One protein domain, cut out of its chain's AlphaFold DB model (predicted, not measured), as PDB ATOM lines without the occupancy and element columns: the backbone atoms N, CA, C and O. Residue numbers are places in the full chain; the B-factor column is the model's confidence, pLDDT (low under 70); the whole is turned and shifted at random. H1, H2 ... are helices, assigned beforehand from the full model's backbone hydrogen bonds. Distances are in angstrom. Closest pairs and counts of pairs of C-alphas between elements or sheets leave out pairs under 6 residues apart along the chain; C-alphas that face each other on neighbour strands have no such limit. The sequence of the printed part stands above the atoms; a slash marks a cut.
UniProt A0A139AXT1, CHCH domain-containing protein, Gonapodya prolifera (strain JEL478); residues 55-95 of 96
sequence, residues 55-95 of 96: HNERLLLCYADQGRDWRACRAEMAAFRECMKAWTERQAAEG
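This is residues 55 to 95 of the 96 residues of the protein "CHCH domain-containing protein" of Gonapodya prolifera (strain JEL478) (UniProt A0A139AXT1). The model is a helical hairpin with unequal arms: the shorter H1 runs out, a loop turns the backbone round, and the longer H2 folds back beside H1; residues 85 to 95, of which 85 to 93 belong to H2, stick out past H1. The printed part has 41 residues with two named helices, H1 then H2, and no named strand; the class is all helix. It is loose, with a radius of gyration of the C-alphas of 12.6 A, and a rod spanning 41 by 14 by 10 A.

H1, residues 55 to 65, begins at C-alpha 55 (181.125, 198.404, 94.831) and measures 15.4 A from first to last C-alpha. H2, residues 74 to 93, measures 28.7 A and ends at C-alpha 93 (192.129, 178.948, 91.844).

H1 and H2 form a helical hairpin and run opposite ways at a shallow tilt of 22 degrees. They touch, H2 with residues 76 to 83 alone; the closest C-alphas, those of His 55 and Phe 80, are 4.9 A apart. In H1 and H2 every O i to N i+4 pair is within hydrogen-bond range.

The C-alphas farthest apart, those of Gly 67 and Gly 95, are 40.7 A apart. The printed part has no cut, and the link from H1 to H2, 8 residues, is short. The mean pLDDT of the printed part is 96.2, and no printed residue is under 70.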
ATOM      1  N   HIS A  55     182.019 198.876  93.772       98.44
ATOM      2  CA  HIS A  55     181.125 198.404  94.831       98.44
ATOM      3  C   HIS A  55     181.480 199.021  96.191       98.44
ATOM      4  O   HIS A  55     180.578 199.343  96.963       98.44
ATOM      5  N   ASN A  56     182.774 199.218  96.467       98.31
ATOM      6  CA  ASN A  56     183.242 199.943  97.647       98.31
ATOM      7  C   ASN A  56     182.765 201.402  97.634       98.31
ATOM      8  O   ASN A  56     182.174 201.849  98.610       98.31
ATOM      9  N   GLU A  57     182.952 202.114  96.520       98.12
ATOM     10  CA  GLU A  57     182.521 203.511  96.377       98.12
ATOM     11  C   GLU A  57     181.012 203.660  96.589       98.12
ATOM     12  O   GLU A  57     180.575 204.513  97.357       98.12
ATOM     13  N   ARG A  58     180.202 202.772  96.000       98.62
ATOM     14  CA  ARG A  58     178.746 202.763  96.227       98.62
ATOM     15  C   ARG A  58     178.377 202.572  97.695       98.62
ATOM     16  O   ARG A  58     177.485 203.254  98.195       98.62
ATOM     17  N   LEU A  59     179.065 201.671  98.394       98.50
ATOM     18  CA  LEU A  59     178.845 201.455  99.821       98.50
ATOM     19  C   LEU A  59     179.236 202.685 100.655       98.50
ATOM     20  O   LEU A  59     178.493 203.052 101.565       98.50
ATOM     21  N   LEU A  60     180.366 203.331 100.348       98.12
ATOM     22  CA  LEU A  60     180.820 204.539 101.044       98.12
ATOM     23  C   LEU A  60     179.887 205.730 100.807       98.12
ATOM     24  O   LEU A  60     179.572 206.444 101.759       98.12
ATOM     25  N   LEU A  61     179.404 205.905  99.575       98.44
ATOM     26  CA  LEU A  61     178.412 206.926  99.233       98.44
ATOM     27  C   LEU A  61     177.108 206.699  99.998       98.44
ATOM     28  O   LEU A  61     176.657 207.602 100.696       98.44
ATOM     29  N   CYS A  62     176.564 205.477  99.984       98.69
ATOM     30  CA  CYS A  62     175.379 205.166 100.781       98.69
ATOM     31  C   CYS A  62     175.614 205.439 102.274       98.69
ATOM     32  O   CYS A  62     174.781 206.053 102.933       98.69
ATOM     33  N   TYR A  63     176.757 205.025 102.824       98.38
ATOM     34  CA  TYR A  63     177.082 205.280 104.226       98.38
ATOM     35  C   TYR A  63     177.116 206.781 104.544       98.38
ATOM     36  O   TYR A  63     176.605 207.191 105.586       98.38
ATOM     37  N   ALA A  64     177.681 207.605 103.659       98.31
ATOM     38  CA  ALA A  64     177.687 209.055 103.819       98.31
ATOM     39  C   ALA A  64     176.264 209.642 103.762       98.31
ATOM     40  O   ALA A  64     175.902 210.429 104.640       98.31
ATOM     41  N   ASP A  65     175.451 209.202 102.800       98.44
ATOM     42  CA  ASP A  65     174.080 209.679 102.586       98.44
ATOM     43  C   ASP A  65     173.128 209.272 103.720       98.44
ATOM     44  O   ASP A  65     172.264 210.044 104.131       98.44
ATOM     45  N   GLN A  66     173.310 208.075 104.283       98.00
ATOM     46  CA  GLN A  66     172.467 207.513 105.345       98.00
ATOM     47  C   GLN A  66     172.900 207.953 106.750       98.00
ATOM     48  O   GLN A  66     172.658 207.256 107.736       98.00
ATOM     49  N   GLY A  67     173.592 209.089 106.869       97.56
ATOM     50  CA  GLY A  67     174.017 209.620 108.164       97.56
ATOM     51  C   GLY A  67     174.967 208.684 108.911       97.56
ATOM     52  O   GLY A  67     174.947 208.646 110.140       97.56
ATOM     53  N   ARG A  68     175.802 207.940 108.173       96.56
ATOM     54  CA  ARG A  68     176.750 206.949 108.698       96.56
ATOM     55  C   ARG A  68     176.092 205.698 109.290       96.56
ATOM     56  O   ARG A  68     176.694 205.023 110.128       96.56
ATOM     57  N   ASP A  69     174.890 205.344 108.832       96.50
ATOM     58  CA  ASP A  69     174.239 204.077 109.171       96.50
ATOM     59  C   ASP A  69     174.438 203.014 108.080       96.50
ATOM     60  O   ASP A  69     173.713 202.934 107.088       96.50
ATOM     61  N   TRP A  70     175.396 202.112 108.294       94.31
ATOM     62  CA  TRP A  70     175.641 200.987 107.386       94.31
ATOM     63  C   TRP A  70     174.471 199.990 107.324       94.31
ATOM     64  O   TRP A  70     174.386 199.214 106.372       94.31
ATOM     65  N   ARG A  71     173.561 199.982 108.313       97.00
ATOM     66  CA  ARG A  71     172.386 199.093 108.320       97.00
ATOM     67  C   ARG A  71     171.352 199.507 107.280       97.00
ATOM     68  O   ARG A  71     170.557 198.660 106.876       97.00
ATOM     69  N   ALA A  72     171.365 200.766 106.849       98.19
ATOM     70  CA  ALA A  72     170.554 201.244 105.735       98.19
ATOM     71  C   ALA A  72     171.121 200.789 104.374       98.19
ATOM     72  O   ALA A  72     170.362 200.590 103.432       98.19
ATOM     73  N   CYS A  73     172.425 200.503 104.296       98.50
ATOM     74  CA  CYS A  73     173.157 200.166 103.066       98.50
ATOM     75  C   CYS A  73     173.306 198.655 102.827       98.50
ATOM     76  O   CYS A  73     174.369 198.155 102.441       98.50
ATOM     77  N   ARG A  74     172.265 197.869 103.137       98.38
ATOM     78  CA  ARG A  74     172.337 196.396 103.053       98.38
ATOM     79  C   ARG A  74     172.578 195.900 101.630       98.38
ATOM     80  O   ARG A  74     173.251 194.884 101.471       98.38
ATOM     81  N   ALA A  75     172.026 196.585 100.630       98.44
ATOM     82  CA  ALA A  75     172.156 196.194  99.231       98.44
ATOM     83  C   ALA A  75     173.592 196.409  98.727       98.44
ATOM     84  O   ALA A  75     174.207 195.495  98.182       98.44
ATOM     85  N   GLU A  76     174.163 197.578  99.000       98.69
ATOM     86  CA  GLU A  76     175.534 197.953  98.654       98.69
ATOM     87  C   GLU A  76     176.535 197.051  99.379       98.69
ATOM     88  O   GLU A  76     177.505 196.573  98.789       98.69
ATOM     89  N   MET A  77     176.260 196.742 100.651       98.38
ATOM     90  CA  MET A  77     177.081 195.823 101.432       98.38
ATOM     91  C   MET A  77     177.057 194.403 100.857       98.38
ATOM     92  O   MET A  77     178.101 193.749 100.823       98.38
ATOM     93  N   ALA A  78     175.896 193.909 100.417       98.69
ATOM     94  CA  ALA A  78     175.787 192.600  99.777       98.69
ATOM     95  C   ALA A  78     176.582 192.562  98.464       98.69
ATOM     96  O   ALA A  78     177.423 191.679  98.301       98.69
ATOM     97  N   ALA A  79     176.417 193.568  97.601       98.69
ATOM     98  CA  ALA A  79     177.133 193.656  96.329       98.69
ATOM     99  C   ALA A  79     178.660 193.688  96.516       98.69
ATOM    100  O   ALA A  79     179.397 192.974  95.831       98.69
ATOM    101  N   PHE A  80     179.156 194.467  97.484       98.62
ATOM    102  CA  PHE A  80     180.588 194.500  97.780       98.62
ATOM    103  C   PHE A  80     181.110 193.147  98.286       98.62
ATOM    104  O   PHE A  80     182.159 192.677  97.839       98.62
ATOM    105  N   ARG A  81     180.362 192.476  99.173       98.31
ATOM    106  CA  ARG A  81     180.720 191.139  99.683       98.31
ATOM    107  C   ARG A  81     180.750 190.088  98.581       98.31
ATOM    108  O   ARG A  81     181.664 189.268  98.568       98.31
ATOM    109  N   GLU A  82     179.779 190.108  97.674       98.62
ATOM    110  CA  GLU A  82     179.719 189.190  96.535       98.62
ATOM    111  C   GLU A  82     180.933 189.362  95.619       98.62
ATOM    112  O   GLU A  82     181.596 188.374  95.297       98.62
ATOM    113  N   CYS A  83     181.302 190.604  95.292       98.62
ATOM    114  CA  CYS A  83     182.503 190.869  94.502       98.62
ATOM    115  C   CYS A  83     183.781 190.367  95.198       98.62
ATOM    116  O   CYS A  83     184.592 189.657  94.598       98.62
ATOM    117  N   MET A  84     183.950 190.673  96.490       97.94
ATOM    118  CA  MET A  84     185.131 190.250  97.256       97.94
ATOM    119  C   MET A  84     185.219 188.728  97.406       97.94
ATOM    120  O   MET A  84     186.318 188.166  97.389       97.94
ATOM    121  N   LYS A  85     184.075 188.045  97.524       98.06
ATOM    122  CA  LYS A  85     184.003 186.581  97.503       98.06
ATOM    123  C   LYS A  85     184.502 186.038  96.163       98.06
ATOM    124  O   LYS A  85     185.409 185.213  96.167       98.06
ATOM    125  N   ALA A  86     184.001 186.559  95.042       97.31
ATOM    126  CA  ALA A  86     184.446 186.147  93.710       97.31
ATOM    127  C   ALA A  86     185.949 186.403  93.490       97.31
ATOM    128  O   ALA A  86     186.653 185.568  92.926       97.31
ATOM    129  N   TRP A  87     186.486 187.533  93.963       97.25
ATOM    130  CA  TRP A  87     187.933 187.773  93.955       97.25
ATOM    131  C   TRP A  87     188.694 186.734  94.791       97.25
ATOM    132  O   TRP A  87     189.688 186.188  94.321       97.25
ATOM    133  N   THR A  88     188.208 186.413  95.990       96.06
ATOM    134  CA  THR A  88     188.839 185.421  96.874       96.06
ATOM    135  C   THR A  88     188.880 184.035  96.229       96.06
ATOM    136  O   THR A  88     189.906 183.364  96.296       96.06
ATOM    137  N   GLU A  89     187.790 183.625  95.579       95.62
ATOM    138  CA  GLU A  89     187.694 182.351  94.858       95.62
ATOM    139  C   GLU A  89     188.650 182.305  93.657       95.62
ATOM    140  O   GLU A  89     189.368 181.321  93.495       95.62
ATOM    141  N   ARG A  90     188.752 183.390  92.871       94.38
ATOM    142  CA  ARG A  90     189.745 183.495  91.782       94.38
ATOM    143  C   ARG A  90     191.176 183.360  92.297       94.38
ATOM    144  O   ARG A  90     191.964 182.616  91.728       94.38
ATOM    145  N   GLN A  91     191.501 184.036  93.399       91.94
ATOM    146  CA  GLN A  91     192.833 183.957  94.005       91.94
ATOM    147  C   GLN A  91     193.165 182.559  94.539       91.94
ATOM    148  O   GLN A  91     194.330 182.176  94.532       91.94
ATOM    149  N   ALA A  92     192.168 181.801  95.006       91.75
ATOM    150  CA  ALA A  92     192.365 180.411  95.406       91.75
ATOM    151  C   ALA A  92     192.638 179.503  94.195       91.75
ATOM    152  O   ALA A  92     193.508 178.647  94.276       91.75
ATOM    153  N   ALA A  93     191.946 179.724  93.071       89.06
ATOM    154  CA  ALA A  93     192.129 178.948  91.844       89.06
ATOM    155  C   ALA A  93     193.472 179.212  91.131       89.06
ATOM    156  O   ALA A  93     193.995 178.324  90.473       89.06
ATOM    157  N   GLU A  94     194.037 180.417  91.250       79.50
ATOM    158  CA  GLU A  94     195.351 180.781  90.679       79.50
ATOM    159  C   GLU A  94     196.546 180.345  91.551       79.50
ATOM    160  O   GLU A  94     197.704 180.561  91.182       79.50
ATOM    161  N   GLY A  95     196.274 179.837  92.755       70.12
ATOM    162  CA  GLY A  95     197.273 179.438  93.744       70.12
ATOM    163  C   GLY A  95     197.604 177.943  93.758       70.12
ATOM    164  O   GLY A  95     198.375 177.536  94.627       70.12
TER     165      GLY A  95